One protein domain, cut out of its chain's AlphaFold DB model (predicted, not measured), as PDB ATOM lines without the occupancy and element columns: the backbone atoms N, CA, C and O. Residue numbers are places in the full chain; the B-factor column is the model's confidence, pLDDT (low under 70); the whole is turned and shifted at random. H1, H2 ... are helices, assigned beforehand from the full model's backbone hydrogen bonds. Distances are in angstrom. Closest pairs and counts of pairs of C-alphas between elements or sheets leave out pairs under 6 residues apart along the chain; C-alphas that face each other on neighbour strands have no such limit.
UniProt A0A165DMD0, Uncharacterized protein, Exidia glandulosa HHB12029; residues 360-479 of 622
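What this domain is: This is residues 360 to 479 of the 622 residues of an uncharacterized protein of Exidia glandulosa HHB12029 (UniProt A0A165DMD0). The domain is a compact body of helices built round one long helix, H4, which runs through its middle. The loosely joined hairpin of H1 and H2 lies on one side of H4; on the other side H5 folds back along H4, H7 runs beside H5, and H6 packs steeply on the first part of H4, while H3 crosses H4 and reaches from H2 to H5. The printed part has 120 residues with seven named helices, H1 to H7 in order, and no named strand; its class is all helix. The radius of gyration of the C-alphas is 13.3 A, and the C-alphas span 36 by 29 by 27 A.

How they stand to each other: H1, residues 360 to 371, and H2, residues 379 to 387, form a helical hairpin at a shallow tilt of 18 degrees and only just touch, with 3 pairs of C-alphas within 8 A, the closest those of Ile 365 and Met 385 at 7.8 A. H3, residues 393 to 403, touches H2 about perpendicular, at 83 degrees; the closest C-alphas, of Ser 383 and Ile 393, are 5.8 A apart. The hub is H4, residues 410 to 431. With residues 416 to 420 alone it touches H3 at a steep tilt of 60 degrees, closest at the C-alphas of Ile 400 and Leu 416, 7.0 A. H1 is close to H4 but not clearly touching it, the closest C-alphas being those of Ile 369 and Leu 417 at 7.5 A. H5, residues 435 to 446, forms a helical hairpin with H4 at a shallow tilt of 19 degrees, and the closest C-alphas, of Arg 419 and Ala 445, are 4.4 A apart. H6, residues 452 to 460, touches residues 410 to 419 of H4 alone at a steep tilt of 59 degrees, closest at the C-alphas of Glu 415 and Ala 456, 4.9 A. H7, residues 467 to 479, touches H5 at a shallow tilt of 9 degrees, opposite ways, closest at the C-alphas of Ala 437 and Ile 476, 6.2 A. H4, H5 and H7 make an up and down bundle, each running against the one before it. H1 and H7 are apart. Every O i to N i+4 pair is within hydrogen-bond range in H2, H4, H6 and H7, against 6 of 8 in H1, 5 of 7 in H3 and 6 of 8 in H5.

Where its parts are: H1 begins at C-alpha 360 (171.019, 133.399, 134.648). H4 is 31.5 A long from C-alpha 410 (191.534, 124.317, 124.621) to C-alpha 431, and H7, 18.1 A, ends at C-alpha 479 (162.828, 114.758, 139.992). H1 and H5 are each 16.5 A, H3 15.7 A, H6 12.2 A and H2 11.5 A.

The domain as a whole: The two C-alphas farthest apart, of Thr 377 and Gln 479, are 38.2 A apart. The printed part has no cut, and no link is long. The mean pLDDT of the printed part is 88.9, with residue 373 and residues 375 to 378 under 70.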
ATOM      1  N   TRP A 360     170.065 132.302 134.479       92.12
ATOM      2  CA  TRP A 360     171.019 133.399 134.648       92.12
ATOM      3  C   TRP A 360     172.464 132.906 134.472       92.12
ATOM      4  O   TRP A 360     173.200 133.477 133.672       92.12
ATOM      5  N   PHE A 361     172.845 131.771 135.075       89.69
ATOM      6  CA  PHE A 361     174.143 131.132 134.794       89.69
ATOM      7  C   PHE A 361     174.316 130.775 133.306       89.69
ATOM      8  O   PHE A 361     175.377 131.002 132.727       89.69
ATOM      9  N   GLN A 362     173.276 130.236 132.665       87.75
ATOM     10  CA  GLN A 362     173.334 129.815 131.263       87.75
ATOM     11  C   GLN A 362     173.395 130.986 130.265       87.75
ATOM     12  O   GLN A 362     173.977 130.823 129.196       87.75
ATOM     13  N   TYR A 363     172.825 132.151 130.584       90.00
ATOM     14  CA  TYR A 363     172.814 133.317 129.692       90.00
ATOM     15  C   TYR A 363     173.882 134.367 130.010       90.00
ATOM     16  O   TYR A 363     174.284 135.085 129.100       90.00
ATOM     17  N   GLN A 364     174.349 134.465 131.258       87.44
ATOM     18  CA  GLN A 364     175.385 135.424 131.660       87.44
ATOM     19  C   GLN A 364     176.757 134.751 131.739       87.44
ATOM     20  O   GLN A 364     177.662 135.105 130.988       87.44
ATOM     21  N   ILE A 365     176.909 133.727 132.587       81.44
ATOM     22  CA  ILE A 365     178.218 133.103 132.837       81.44
ATOM     23  C   ILE A 365     178.714 132.323 131.612       81.44
ATOM     24  O   ILE A 365     179.873 132.467 131.223       81.44
ATOM     25  N   TYR A 366     177.864 131.511 130.974       81.62
ATOM     26  CA  TYR A 366     178.320 130.640 129.884       81.62
ATOM     27  C   TYR A 366     178.839 131.405 128.644       81.62
ATOM     28  O   TYR A 366     179.961 131.117 128.215       81.62
ATOM     29  N   PRO A 367     178.140 132.422 128.087       83.88
ATOM     30  CA  PRO A 367     178.681 133.226 126.985       83.88
ATOM     31  C   PRO A 367     179.894 134.063 127.406       83.88
ATOM     32  O   PRO A 367     180.812 134.273 126.610       83.88
ATOM     33  N   PHE A 368     179.935 134.513 128.664       81.00
ATOM     34  CA  PHE A 368     181.057 135.285 129.182       81.00
ATOM     35  C   PHE A 368     182.350 134.462 129.228       81.00
ATOM     36  O   PHE A 368     183.370 134.900 128.699       81.00
ATOM     37  N   ILE A 369     182.328 133.253 129.798       71.56
ATOM     38  CA  ILE A 369     183.558 132.453 129.892       71.56
ATOM     39  C   ILE A 369     183.935 131.847 128.530       71.56
ATOM     40  O   ILE A 369     185.111 131.832 128.180       71.56
ATOM     41  N   THR A 370     182.968 131.434 127.701       75.25
ATOM     42  CA  THR A 370     183.281 130.915 126.349       75.25
ATOM     43  C   THR A 370     183.864 131.973 125.401       75.25
ATOM     44  O   THR A 370     184.621 131.618 124.493       75.25
ATOM     45  N   SER A 371     183.581 133.264 125.616       81.50
ATOM     46  CA  SER A 371     184.246 134.362 124.891       81.50
ATOM     47  C   SER A 371     185.648 134.689 125.431       81.50
ATOM     48  O   SER A 371     186.515 135.094 124.654       81.50
ATOM     49  N   HIS A 372     185.924 134.428 126.713       77.88
ATOM     50  CA  HIS A 372     187.220 134.678 127.355       77.88
ATOM     51  C   HIS A 372     188.031 133.391 127.559       77.88
ATOM     52  O   HIS A 372     188.170 132.893 128.675       77.88
ATOM     53  N   ARG A 373     188.643 132.883 126.478       67.50
ATOM     54  CA  ARG A 373     189.430 131.628 126.489       67.50
ATOM     55  C   ARG A 373     190.520 131.548 127.564       67.50
ATOM     56  O   ARG A 373     190.851 130.452 127.990       67.50
ATOM     57  N   ASN A 374     191.087 132.676 127.995       74.25
ATOM     58  CA  ASN A 374     192.037 132.703 129.104       74.25
ATOM     59  C   ASN A 374     191.336 133.164 130.393       74.25
ATOM     60  O   ASN A 374     191.271 134.362 130.696       74.25
ATOM     61  N   ILE A 375     190.857 132.190 131.173       68.25
ATOM     62  CA  ILE A 375     190.174 132.400 132.461       68.25
ATOM     63  C   ILE A 375     191.037 133.228 133.432       68.25
ATOM     64  O   ILE A 375     190.495 134.049 134.170       68.25
ATOM     65  N   GLN A 376     192.372 133.105 133.385       68.88
ATOM     66  CA  GLN A 376     193.279 133.882 134.243       68.88
ATOM     67  C   GLN A 376     193.216 135.392 133.944       68.88
ATOM     68  O   GLN A 376     193.349 136.206 134.857       68.88
ATOM     69  N   THR A 377     192.956 135.786 132.691       68.50
ATOM     70  CA  THR A 377     192.798 137.206 132.311       68.50
ATOM     71  C   THR A 377     191.404 137.771 132.586       68.50
ATOM     72  O   THR A 377     191.282 138.962 132.850       68.50
ATOM     73  N   ALA A 378     190.364 136.932 132.608       69.75
ATOM     74  CA  ALA A 378     188.997 137.339 132.956       69.75
ATOM     75  C   ALA A 378     188.739 137.387 134.480       69.75
ATOM     76  O   ALA A 378     187.602 137.554 134.926       69.75
ATOM     77  N   THR A 379     189.786 137.215 135.292       70.38
ATOM     78  CA  THR A 379     189.694 136.902 136.725       70.38
ATOM     79  C   THR A 379     188.834 137.862 137.530       70.38
ATOM     80  O   THR A 379     188.100 137.380 138.385       70.38
ATOM     81  N   GLN A 380     188.867 139.177 137.298       82.88
ATOM     82  CA  GLN A 380     188.108 140.124 138.132       82.88
ATOM     83  C   GLN A 380     186.587 139.975 137.975       82.88
ATOM     84  O   GLN A 380     185.881 139.855 138.977       82.88
ATOM     85  N   GLU A 381     186.079 139.922 136.742       83.00
ATOM     86  CA  GLU A 381     184.637 139.822 136.482       83.00
ATOM     87  C   GLU A 381     184.096 138.426 136.817       83.00
ATOM     88  O   GLU A 381     183.043 138.309 137.448       83.00
ATOM     89  N   VAL A 382     184.846 137.355 136.514       84.19
ATOM     90  CA  VAL A 382     184.447 136.000 136.935       84.19
ATOM     91  C   VAL A 382     184.521 135.850 138.459       84.19
ATOM     92  O   VAL A 382     183.598 135.290 139.048       84.19
ATOM     93  N   SER A 383     185.544 136.399 139.128       88.06
ATOM     94  CA  SER A 383     185.611 136.395 140.601       88.06
ATOM     95  C   SER A 383     184.430 137.132 141.216       88.06
ATOM     96  O   SER A 383     183.870 136.643 142.189       88.06
ATOM     97  N   PHE A 384     184.010 138.265 140.644       87.81
ATOM     98  CA  PHE A 384     182.823 138.981 141.107       87.81
ATOM     99  C   PHE A 384     181.548 138.138 140.948       87.81
ATOM    100  O   PHE A 384     180.768 138.032 141.894       87.81
ATOM    101  N   MET A 385     181.358 137.475 139.800       87.19
ATOM    102  CA  MET A 385     180.201 136.596 139.576       87.19
ATOM    103  C   MET A 385     180.173 135.388 140.524       87.19
ATOM    104  O   MET A 385     179.109 135.049 141.034       87.19
ATOM    105  N   PHE A 386     181.316 134.754 140.803       90.69
ATOM    106  CA  PHE A 386     181.393 133.647 141.766       90.69
ATOM    107  C   PHE A 386     181.203 134.137 143.211       90.69
ATOM    108  O   PHE A 386     180.438 133.531 143.966       90.69
ATOM    109  N   ALA A 387     181.800 135.275 143.578       91.12
ATOM    110  CA  ALA A 387     181.640 135.884 144.897       91.12
ATOM    111  C   ALA A 387     180.185 136.304 145.177       91.12
ATOM    112  O   ALA A 387     179.727 136.181 146.312       91.12
ATOM    113  N   ALA A 388     179.428 136.715 144.152       87.88
ATOM    114  CA  ALA A 388     177.997 137.008 144.266       87.88
ATOM    115  C   ALA A 388     177.139 135.777 144.639       87.88
ATOM    116  O   ALA A 388     176.050 135.938 145.183       87.88
ATOM    117  N   VAL A 389     177.642 134.556 144.405       89.25
ATOM    118  CA  VAL A 389     177.038 133.275 144.836       89.25
ATOM    119  C   VAL A 389     177.757 132.707 146.083       89.25
ATOM    120  O   VAL A 389     177.503 131.586 146.521       89.25
ATOM    121  N   GLY A 390     178.669 133.473 146.692       91.94
ATOM    122  CA  GLY A 390     179.430 133.062 147.874       91.94
ATOM    123  C   GLY A 390     180.529 132.028 147.602       91.94
ATOM    124  O   GLY A 390     180.874 131.264 148.501       91.94
ATOM    125  N   LEU A 391     181.070 131.979 146.379       94.81
ATOM    126  CA  LEU A 391     182.148 131.071 145.978       94.81
ATOM    127  C   LEU A 391     183.452 131.838 145.698       94.81
ATOM    128  O   LEU A 391     183.449 132.845 144.995       94.81
ATOM    129  N   ASP A 392     184.585 131.329 146.189       94.69
ATOM    130  CA  ASP A 392     185.921 131.808 145.804       94.69
ATOM    131  C   ASP A 392     186.434 130.996 144.609       94.69
ATOM    132  O   ASP A 392     186.817 129.829 144.743       94.69
ATOM    133  N   ILE A 393     186.457 131.617 143.426       92.81
ATOM    134  CA  ILE A 393     186.941 130.965 142.206       92.81
ATOM    135  C   ILE A 393     188.409 130.535 142.301       92.81
ATOM    136  O   ILE A 393     188.755 129.494 141.752       92.81
ATOM    137  N   ASN A 394     189.273 131.255 143.020       92.62
ATOM    138  CA  ASN A 394     190.694 130.904 143.103       92.62
ATOM    139  C   ASN A 394     190.888 129.630 143.935       92.62
ATOM    140  O   ASN A 394     191.656 128.741 143.556       92.62
ATOM    141  N   ALA A 395     190.139 129.505 145.034       95.00
ATOM    142  CA  ALA A 395     190.084 128.281 145.826       95.00
ATOM    143  C   ALA A 395     189.491 127.103 145.030       95.00
ATOM    144  O   ALA A 395     189.999 125.983 145.127       95.00
ATOM    145  N   LEU A 396     188.456 127.344 144.215       95.12
ATOM    146  CA  LEU A 396     187.849 126.318 143.362       95.12
ATOM    147  C   LEU A 396     188.776 125.856 142.233       95.12
ATOM    148  O   LEU A 396     188.951 124.652 142.074       95.12
ATOM    149  N   VAL A 397     189.415 126.774 141.501       93.62
ATOM    150  CA  VAL A 397     190.398 126.443 140.454       93.62
ATOM    151  C   VAL A 397     191.521 125.599 141.051       93.62
ATOM    152  O   VAL A 397     191.763 124.500 140.565       93.62
ATOM    153  N   LYS A 398     192.105 126.015 142.183       94.88
ATOM    154  CA  LYS A 398     193.148 125.249 142.886       94.88
ATOM    155  C   LYS A 398     192.694 123.851 143.347       94.88
ATOM    156  O   LYS A 398     193.525 122.959 143.498       94.88
ATOM    157  N   ARG A 399     191.394 123.648 143.596       96.38
ATOM    158  CA  ARG A 399     190.807 122.340 143.949       96.38
ATOM    159  C   ARG A 399     190.501 121.476 142.716       96.38
ATOM    160  O   ARG A 399     190.533 120.255 142.831       96.38
ATOM    161  N   ILE A 400     190.198 122.088 141.570       96.38
ATOM    162  CA  ILE A 400     189.841 121.401 140.318       96.38
ATOM    163  C   ILE A 400     191.081 121.055 139.481       96.38
ATOM    164  O   ILE A 400     191.143 119.974 138.908       96.38
ATOM    165  N   GLU A 401     192.081 121.933 139.433       95.12
ATOM    166  CA  GLU A 401     193.298 121.782 138.624       95.12
ATOM    167  C   GLU A 401     194.004 120.412 138.791       95.12
ATOM    168  O   GLU A 401     194.348 119.813 137.771       95.12
ATOM    169  N   PRO A 402     194.134 119.820 140.002       96.19
ATOM    170  CA  PRO A 402     194.755 118.501 140.178       96.19
ATOM    171  C   PRO A 402     193.945 117.308 139.643       96.19
ATOM    172  O   PRO A 402     194.473 116.198 139.617       96.19
ATOM    173  N   VAL A 403     192.670 117.496 139.277       95.12
ATOM    174  CA  VAL A 403     191.777 116.427 138.785       95.12
ATOM    175  C   VAL A 403     191.397 116.584 137.311       95.12
ATOM    176  O   VAL A 403     190.576 115.814 136.810       95.12
ATOM    177  N   LEU A 404     191.992 117.556 136.612       94.69
ATOM    178  CA  LEU A 404     191.836 117.716 135.168       94.69
ATOM    179  C   LEU A 404     192.543 116.565 134.443       94.69
ATOM    180  O   LEU A 404     193.747 116.360 134.602       94.69
ATOM    181  N   ALA A 405     191.787 115.801 133.655       88.94
ATOM    182  CA  ALA A 405     192.311 114.621 132.963       88.94
ATOM    183  C   ALA A 405     192.971 114.965 131.616       88.94
ATOM    184  O   ALA A 405     193.716 114.157 131.058       88.94
ATOM    185  N   THR A 406     192.677 116.145 131.066       87.31
ATOM    186  CA  THR A 406     193.130 116.555 129.734       87.31
ATOM    187  C   THR A 406     194.424 117.383 129.772       87.31
ATOM    188  O   THR A 406     194.614 118.209 130.670       87.31
ATOM    189  N   PRO A 407     195.347 117.184 128.807       89.25
ATOM    190  CA  PRO A 407     196.580 117.961 128.721       89.25
ATOM    191  C   PRO A 407     196.293 119.419 128.337       89.25
ATOM    192  O   PRO A 407     195.336 119.698 127.613       89.25
ATOM    193  N   ALA A 408     197.154 120.333 128.791       87.38
ATOM    194  CA  ALA A 408     196.993 121.778 128.622       87.38
ATOM    195  C   ALA A 408     196.683 122.197 127.168       87.38
ATOM    196  O   ALA A 408     197.360 121.789 126.221       87.38
ATOM    197  N   GLY A 409     195.661 123.043 127.008       88.56
ATOM    198  CA  GLY A 409     195.118 123.486 125.725       88.56
ATOM    199  C   GLY A 409     193.600 123.681 125.796       88.56
ATOM    200  O   GLY A 409     192.997 123.538 126.854       88.56
ATOM    201  N   ALA A 410     192.954 123.938 124.655       83.81
ATOM    202  CA  ALA A 410     191.534 124.317 124.621       83.81
ATOM    203  C   ALA A 410     190.570 123.291 125.261       83.81
ATOM    204  O   ALA A 410     189.526 123.679 125.779       83.81
ATOM    205  N   VAL A 411     190.903 121.993 125.243       88.50
ATOM    206  CA  VAL A 411     190.090 120.960 125.913       88.50
ATOM    207  C   VAL A 411     190.211 121.071 127.439       88.50
ATOM    208  O   VAL A 411     189.207 120.946 128.128       88.50
ATOM    209  N   HIS A 412     191.402 121.378 127.953       91.75
ATOM    210  CA  HIS A 412     191.673 121.579 129.379       91.75
ATOM    211  C   HIS A 412     190.973 122.830 129.923       91.75
ATOM    212  O   HIS A 412     190.322 122.767 130.966       91.75
ATOM    213  N   ASP A 413     191.008 123.935 129.171       89.38
ATOM    214  CA  ASP A 413     190.277 125.163 129.517       89.38
ATOM    215  C   ASP A 413     188.754 124.908 129.565       89.38
ATOM    216  O   ASP A 413     188.065 125.344 130.492       89.38
ATOM    217  N   ASN A 414     188.231 124.135 128.603       89.62
ATOM    218  CA  ASN A 414     186.827 123.717 128.564       89.62
ATOM    219  C   ASN A 414     186.464 122.735 129.698       89.62
ATOM    220  O   ASN A 414     185.361 122.817 130.238       89.62
ATOM    221  N   GLU A 415     187.366 121.830 130.091       93.12
ATOM    222  CA  GLU A 415     187.158 120.901 131.210       93.12
ATOM    223  C   GLU A 415     187.083 121.658 132.544       93.12
ATOM    224  O   GLU A 415     186.139 121.459 133.314       93.12
ATOM    225  N   LEU A 416     188.014 122.590 132.783       92.31
ATOM    226  CA  LEU A 416     187.998 123.478 133.946       92.31
ATOM    227  C   LEU A 416     186.703 124.302 134.004       92.31
ATOM    228  O   LEU A 416     186.051 124.347 135.050       92.31
ATOM    229  N   LEU A 417     186.288 124.896 132.880       89.62
ATOM    230  CA  LEU A 417     185.025 125.628 132.757       89.62
ATOM    231  C   LEU A 417     183.814 124.760 133.131       89.62
ATOM    232  O   LEU A 417     183.000 125.152 133.968       89.62
ATOM    233  N   ILE A 418     183.684 123.576 132.536       92.31
ATOM    234  CA  ILE A 418     182.551 122.675 132.775       92.31
ATOM    235  C   ILE A 418     182.493 122.222 134.241       92.31
ATOM    236  O   ILE A 418     181.408 122.202 134.831       92.31
ATOM    237  N   ARG A 419     183.641 121.919 134.860       94.69
ATOM    238  CA  ARG A 419     183.722 121.573 136.288       94.69
ATOM    239  C   ARG A 419     183.344 122.763 137.183       94.69
ATOM    240  O   ARG A 419     182.590 122.579 138.134       94.69
ATOM    241  N   LEU A 420     183.763 123.987 136.850       93.31
ATOM    242  CA  LEU A 420     183.345 125.208 137.556       93.31
ATOM    243  C   LEU A 420     181.828 125.469 137.447       93.31
ATOM    244  O   LEU A 420     181.201 125.843 138.439       93.31
ATOM    245  N   ILE A 421     181.212 125.226 136.283       92.12
ATOM    246  CA  ILE A 421     179.748 125.323 136.111       92.12
ATOM    247  C   ILE A 421     179.030 124.249 136.940       92.12
ATOM    248  O   ILE A 421     177.997 124.539 137.543       92.12
ATOM    249  N   ALA A 422     179.575 123.034 137.029       94.81
ATOM    250  CA  ALA A 422     179.013 121.991 137.884       94.81
ATOM    251  C   ALA A 422     179.026 122.385 139.372       94.81
ATOM    252  O   ALA A 422     178.034 122.146 140.057       94.81
ATOM    253  N   VAL A 423     180.069 123.076 139.853       95.50
ATOM    254  CA  VAL A 423     180.102 123.635 141.221       95.50
ATOM    255  C   VAL A 423     179.080 124.766 141.407       95.50
ATOM    256  O   VAL A 423     178.421 124.822 142.443       95.50
ATOM    257  N   LEU A 424     178.881 125.641 140.413       93.69
ATOM    258  CA  LEU A 424     177.809 126.653 140.455       93.69
ATOM    259  C   LEU A 424     176.417 126.010 140.530       93.69
ATOM    260  O   LEU A 424     175.556 126.477 141.275       93.69
ATOM    261  N   TYR A 425     176.196 124.925 139.783       94.81
ATOM    262  CA  TYR A 425     174.958 124.152 139.852       94.81
ATOM    263  C   TYR A 425     174.810 123.475 141.219       94.81
ATOM    264  O   TYR A 425     173.762 123.634 141.833       94.81
ATOM    265  N   GLN A 426     175.852 122.811 141.734       95.19
ATOM    266  CA  GLN A 426     175.870 122.195 143.070       95.19
ATOM    267  C   GLN A 426     175.478 123.215 144.145       95.19
ATOM    268  O   GLN A 426     174.578 122.963 144.943       95.19
ATOM    269  N   LYS A 427     176.103 124.399 144.113       94.50
ATOM    270  CA  LYS A 427     175.819 125.502 145.032       94.50
ATOM    271  C   LYS A 427     174.366 125.971 144.932       94.50
ATOM    272  O   LYS A 427     173.706 126.072 145.959       94.50
ATOM    273  N   ALA A 428     173.845 126.186 143.722       93.62
ATOM    274  CA  ALA A 428     172.446 126.571 143.548       93.62
ATOM    275  C   ALA A 428     171.472 125.488 144.036       93.62
ATOM    276  O   ALA A 428     170.526 125.815 144.740       93.62
ATOM    277  N   PHE A 429     171.691 124.209 143.716       93.38
ATOM    278  CA  PHE A 429     170.836 123.126 144.214       93.38
ATOM    279  C   PHE A 429     170.859 123.046 145.750       93.38
ATOM    280  O   PHE A 429     169.793 123.004 146.361       93.38
ATOM    281  N   SER A 430     172.040 123.135 146.370       91.94
ATOM    282  CA  SER A 430     172.213 123.176 147.831       91.94
ATOM    283  C   SER A 430     171.507 124.381 148.479       91.94
ATOM    284  O   SER A 430     170.782 124.217 149.459       91.94
ATOM    285  N   ASP A 431     171.604 125.580 147.886       90.81
ATOM    286  CA  ASP A 431     170.954 126.798 148.399       90.81
ATOM    287  C   ASP A 431     169.413 126.742 148.391       90.81
ATOM    288  O   ASP A 431     168.779 127.483 149.144       90.81
ATOM    289  N   TYR A 432     168.813 125.854 147.587       89.56
ATOM    290  CA  TYR A 432     167.372 125.556 147.589       89.56
ATOM    291  C   TYR A 432     167.019 124.209 148.264       89.56
ATOM    292  O   TYR A 432     165.873 123.769 148.182       89.56
ATOM    293  N   GLY A 433     167.969 123.558 148.949       87.12
ATOM    294  CA  GLY A 433     167.748 122.325 149.722       87.12
ATOM    295  C   GLY A 433     167.728 121.020 148.913       87.12
ATOM    296  O   GLY A 433     167.301 119.984 149.422       87.12
ATOM    297  N   TYR A 434     168.185 121.036 147.661       87.31
ATOM    298  CA  TYR A 434     168.197 119.875 146.763       87.31
ATOM    299  C   TYR A 434     169.494 119.060 146.891       87.31
ATOM    300  O   TYR A 434     170.244 118.895 145.929       87.31
ATOM    301  N   ASN A 435     169.762 118.546 148.093       85.19
ATOM    302  CA  ASN A 435     171.027 117.875 148.429       85.19
ATOM    303  C   ASN A 435     171.249 116.549 147.676       85.19
ATOM    304  O   ASN A 435     172.392 116.155 147.479       85.19
ATOM    305  N   ASP A 436     170.192 115.894 147.181       80.12
ATOM    306  CA  ASP A 436     170.300 114.662 146.371       80.12
ATOM    307  C   ASP A 436     171.126 114.876 145.078       80.12
ATOM    308  O   ASP A 436     171.713 113.945 144.533       80.12
ATOM    309  N   ALA A 437     171.199 116.123 144.599       82.50
ATOM    310  CA  ALA A 437     172.026 116.540 143.469       82.50
ATOM    311  C   ALA A 437     173.516 116.696 143.807       82.50
ATOM    312  O   ALA A 437     174.353 116.759 142.901       82.50
ATOM    313  N   GLU A 438     173.839 116.850 145.094       88.06
ATOM    314  CA  GLU A 438     175.154 117.288 145.537       88.06
ATOM    315  C   GLU A 438     176.219 116.246 145.200       88.06
ATOM    316  O   GLU A 438     177.239 116.603 144.618       88.06
ATOM    317  N   ASP A 439     175.954 114.964 145.456       89.56
ATOM    318  CA  ASP A 439     176.912 113.885 145.208       89.56
ATOM    319  C   ASP A 439     177.203 113.661 143.717       89.56
ATOM    320  O   ASP A 439     178.369 113.477 143.352       89.56
ATOM    321  N   GLU A 440     176.199 113.716 142.828       92.06
ATOM    322  CA  GLU A 440     176.432 113.548 141.380       92.06
ATOM    323  C   GLU A 440     177.220 114.741 140.815       92.06
ATOM    324  O   GLU A 440     178.179 114.543 140.066       92.06
ATOM    325  N   LEU A 441     176.897 115.974 141.225       95.38
ATOM    326  CA  LEU A 441     177.610 117.177 140.777       95.38
ATOM    327  C   LEU A 441     179.009 117.309 141.396       95.38
ATOM    328  O   LEU A 441     179.942 117.686 140.689       95.38
ATOM    329  N   ASN A 442     179.194 116.945 142.666       95.12
ATOM    330  CA  ASN A 442     180.495 116.905 143.340       95.12
ATOM    331  C   ASN A 442     181.389 115.810 142.729       95.12
ATOM    332  O   ASN A 442     182.564 116.056 142.454       95.12
ATOM    333  N   THR A 443     180.833 114.634 142.414       95.38
ATOM    334  CA  THR A 443     181.543 113.587 141.657       95.38
ATOM    335  C   THR A 443     181.923 114.087 140.267       95.38
ATOM    336  O   THR A 443     183.071 113.940 139.850       95.38
ATOM    337  N   TYR A 444     180.998 114.730 139.558       96.50
ATOM    338  CA  TYR A 444     181.250 115.269 138.226       96.50
ATOM    339  C   TYR A 444     182.343 116.353 138.226       96.50
ATOM    340  O   TYR A 444     183.253 116.317 137.393       96.50
ATOM    341  N   ALA A 445     182.293 117.280 139.187       96.81
ATOM    342  CA  ALA A 445     183.234 118.387 139.327       96.81
ATOM    343  C   ALA A 445     184.628 117.938 139.792       96.81
ATOM    344  O   ALA A 445     185.623 118.399 139.231       96.81
ATOM    345  N   PHE A 446     184.720 117.036 140.777       96.94
ATOM    346  CA  PHE A 446     185.974 116.741 141.485       96.94
ATOM    347  C   PHE A 446     186.542 115.325 141.276       96.94
ATOM    348  O   PHE A 446     187.635 115.049 141.767       96.94
ATOM    349  N   SER A 447     185.871 114.422 140.553       96.31
ATOM    350  CA  SER A 447     186.465 113.128 140.176       96.31
ATOM    351  C   SER A 447     187.302 113.253 138.895       96.31
ATOM    352  O   SER A 447     186.805 113.815 137.913       96.31
ATOM    353  N   PRO A 448     188.523 112.688 138.830       93.88
ATOM    354  CA  PRO A 448     189.280 112.600 137.577       93.88
ATOM    355  C   PRO A 448     188.631 111.631 136.573       93.88
ATOM    356  O   PRO A 448     188.819 111.776 135.372       93.88
ATOM    357  N   ASN A 449     187.819 110.683 137.059       94.06
ATOM    358  CA  ASN A 449     187.112 109.684 136.251       94.06
ATOM    359  C   ASN A 449     185.655 110.095 135.944       94.06
ATOM    360  O   ASN A 449     184.811 109.225 135.735       94.06
ATOM    361  N   SER A 450     185.324 111.390 135.998       95.19
ATOM    362  CA  SER A 450     184.002 111.881 135.589       95.19
ATOM    363  C   SER A 450     183.882 112.002 134.067       95.19
ATOM    364  O   SER A 450     184.867 111.923 133.338       95.19
ATOM    365  N   ASP A 451     182.665 112.246 133.579       95.12
ATOM    366  CA  ASP A 451     182.395 112.498 132.156       95.12
ATOM    367  C   ASP A 451     182.816 113.913 131.694       95.12
ATOM    368  O   ASP A 451     182.734 114.227 130.506       95.12
ATOM    369  N   ALA A 452     183.294 114.779 132.601       95.38
ATOM    370  CA  ALA A 452     183.675 116.161 132.287       95.38
ATOM    371  C   ALA A 452     184.705 116.310 131.140       95.38
ATOM    372  O   ALA A 452     184.532 117.222 130.328       95.38
ATOM    373  N   PRO A 453     185.716 115.426 130.977       95.69
ATOM    374  CA  PRO A 453     186.600 115.436 129.810       95.69
ATOM    375  C   PRO A 453     185.863 115.176 128.487       95.69
ATOM    376  O   PRO A 453     186.218 115.753 127.461       95.69
ATOM    377  N   GLN A 454     184.824 114.329 128.485       95.12
ATOM    378  CA  GLN A 454     184.039 114.034 127.280       95.12
ATOM    379  C   GLN A 454     183.167 115.231 126.891       95.12
ATOM    380  O   GLN A 454     183.161 115.637 125.727       95.12
ATOM    381  N   ASP A 455     182.504 115.851 127.871       93.62
ATOM    382  CA  ASP A 455     181.748 117.090 127.670       93.62
ATOM    383  C   ASP A 455     182.674 118.236 127.192       93.62
ATOM    384  O   ASP A 455     182.292 119.014 126.316       93.62
ATOM    385  N   ALA A 456     183.923 118.304 127.668       92.69
ATOM    386  CA  ALA A 456     184.919 119.284 127.219       92.69
ATOM    387  C   ALA A 456     185.393 119.061 125.773       92.69
ATOM    388  O   ALA A 456     185.540 120.020 125.006       92.69
ATOM    389  N   ILE A 457     185.583 117.804 125.362       93.12
ATOM    390  CA  ILE A 457     185.833 117.446 123.957       93.12
ATOM    391  C   ILE A 457     184.623 117.839 123.098       93.12
ATOM    392  O   ILE A 457     184.800 118.433 122.033       93.12
ATOM    393  N   ALA A 458     183.398 117.590 123.575       90.88
ATOM    394  CA  ALA A 458     182.175 117.956 122.870       90.88
ATOM    395  C   ALA A 458     182.056 119.478 122.656       90.88
ATOM    396  O   ALA A 458     181.758 119.891 121.532       90.88
ATOM    397  N   LEU A 459     182.343 120.307 123.670       87.62
ATOM    398  CA  LEU A 459     182.396 121.769 123.511       87.62
ATOM    399  C   LEU A 459     183.489 122.202 122.526       87.62
ATOM    400  O   LEU A 459     183.257 123.053 121.667       87.62
ATOM    401  N   THR A 460     184.670 121.580 122.595       89.25
ATOM    402  CA  THR A 460     185.791 121.881 121.685       89.25
ATOM    403  C   THR A 460     185.449 121.552 120.224       89.25
ATOM    404  O   THR A 460     185.887 122.257 119.316       89.25
ATOM    405  N   ALA A 461     184.611 120.538 119.991       90.69
ATOM    406  CA  ALA A 461     184.067 120.185 118.678       90.69
ATOM    407  C   ALA A 461     182.954 121.135 118.173       90.69
ATOM    408  O   ALA A 461     182.384 120.896 117.110       90.69
ATOM    409  N   GLY A 462     182.635 122.206 118.910       86.88
ATOM    410  CA  GLY A 462     181.637 123.206 118.527       86.88
ATOM    411  C   GLY A 462     180.212 122.911 119.003       86.88
ATOM    412  O   GLY A 462     179.291 123.626 118.606       86.88
ATOM    413  N   ASN A 463     179.998 121.904 119.859       85.94
ATOM    414  CA  ASN A 463     178.698 121.752 120.512       85.94
ATOM    415  C   ASN A 463     178.476 122.913 121.485       85.94
ATOM    416  O   ASN A 463     179.348 123.258 122.275       85.94
ATOM    417  N   LEU A 464     177.276 123.490 121.473       80.19
ATOM    418  CA  LEU A 464     176.917 124.609 122.352       80.19
ATOM    419  C   LEU A 464     176.644 124.184 123.805       80.19
ATOM    420  O   LEU A 464     176.346 125.042 124.632       80.19
ATOM    421  N   ILE A 465     176.661 122.882 124.102       82.19
ATOM    422  CA  ILE A 465     176.149 122.299 125.343       82.19
ATOM    423  C   ILE A 465     177.032 121.121 125.768       82.19
ATOM    424  O   ILE A 465     177.368 120.278 124.941       82.19
ATOM    425  N   ALA A 466     177.333 121.051 127.065       88.00
ATOM    426  CA  ALA A 466     177.917 119.906 127.759       88.00
ATOM    427  C   ALA A 466     176.808 118.854 128.031       88.00
ATOM    428  O   ALA A 466     175.943 119.102 128.885       88.00
ATOM    429  N   PRO A 467     176.717 117.750 127.255       88.50
ATOM    430  CA  PRO A 467     175.539 116.884 127.257       88.50
ATOM    431  C   PRO A 467     175.327 116.130 128.572       88.50
ATOM    432  O   PRO A 467     174.176 116.015 129.004       88.50
ATOM    433  N   ARG A 468     176.384 115.649 129.243       92.00
ATOM    434  CA  ARG A 468     176.230 114.969 130.534       92.00
ATOM    435  C   ARG A 468     175.826 115.957 131.622       92.00
ATOM    436  O   ARG A 468     174.856 115.685 132.327       92.00
ATOM    437  N   LEU A 469     176.480 117.117 131.719       90.75
ATOM    438  CA  LEU A 469     176.131 118.136 132.717       90.75
ATOM    439  C   LEU A 469     174.684 118.634 132.559       90.75
ATOM    440  O   LEU A 469     173.978 118.831 133.551       90.75
ATOM    441  N   VAL A 470     174.204 118.791 131.320       90.56
ATOM    442  CA  VAL A 470     172.791 119.112 131.069       90.56
ATOM    443  C   VAL A 470     171.867 117.938 131.384       90.56
ATOM    444  O   VAL A 470     170.792 118.178 131.928       90.56
ATOM    445  N   GLY A 471     172.277 116.692 131.138       91.00
ATOM    446  CA  GLY A 471     171.542 115.504 131.580       91.00
ATOM    447  C   GLY A 471     171.371 115.440 133.103       91.00
ATOM    448  O   GLY A 471     170.264 115.192 133.576       91.00
ATOM    449  N   ILE A 472     172.426 115.749 133.865       90.25
ATOM    450  CA  ILE A 472     172.402 115.837 135.336       90.25
ATOM    451  C   ILE A 472     171.427 116.944 135.773       90.25
ATOM    452  O   ILE A 472     170.429 116.661 136.438       90.25
ATOM    453  N   LYS A 473     171.625 118.185 135.290       91.62
ATOM    454  CA  LYS A 473     170.723 119.331 135.540       91.62
ATOM    455  C   LYS A 473     169.260 118.986 135.245       91.62
ATOM    456  O   LYS A 473     168.389 119.284 136.056       91.62
ATOM    457  N   GLN A 474     168.980 118.386 134.088       89.56
ATOM    458  CA  GLN A 474     167.624 118.013 133.690       89.56
ATOM    459  C   GLN A 474     167.047 116.917 134.583       89.56
ATOM    460  O   GLN A 474     165.879 117.015 134.936       89.56
ATOM    461  N   THR A 475     167.835 115.911 134.970       88.38
ATOM    462  CA  THR A 475     167.376 114.804 135.824       88.38
ATOM    463  C   THR A 475     166.982 115.302 137.209       88.38
ATOM    464  O   THR A 475     165.858 115.042 137.634       88.38
ATOM    465  N   ILE A 476     167.842 116.096 137.857       86.06
ATOM    466  CA  ILE A 476     167.559 116.712 139.162       86.06
ATOM    467  C   ILE A 476     166.303 117.583 139.067       86.06
ATOM    468  O   ILE A 476     165.344 117.402 139.816       86.06
ATOM    469  N   VAL A 477     166.265 118.493 138.087       87.44
ATOM    470  CA  VAL A 477     165.111 119.373 137.887       87.44
ATOM    471  C   VAL A 477     163.851 118.538 137.624       87.44
ATOM    472  O   VAL A 477     162.821 118.838 138.203       87.44
ATOM    473  N   LEU A 478     163.889 117.456 136.838       85.00
ATOM    474  CA  LEU A 478     162.738 116.566 136.585       85.00
ATOM    475  C   LEU A 478     162.277 115.760 137.809       85.00
ATOM    476  O   LEU A 478     161.082 115.463 137.909       85.00
ATOM    477  N   GLN A 479     163.178 115.403 138.724       82.75
ATOM    478  CA  GLN A 479     162.828 114.758 139.992       82.75
ATOM    479  C   GLN A 479     162.079 115.749 140.897       82.75
ATOM    480  O   GLN A 479     160.945 115.476 141.308       82.75
TER     481      GLN A 479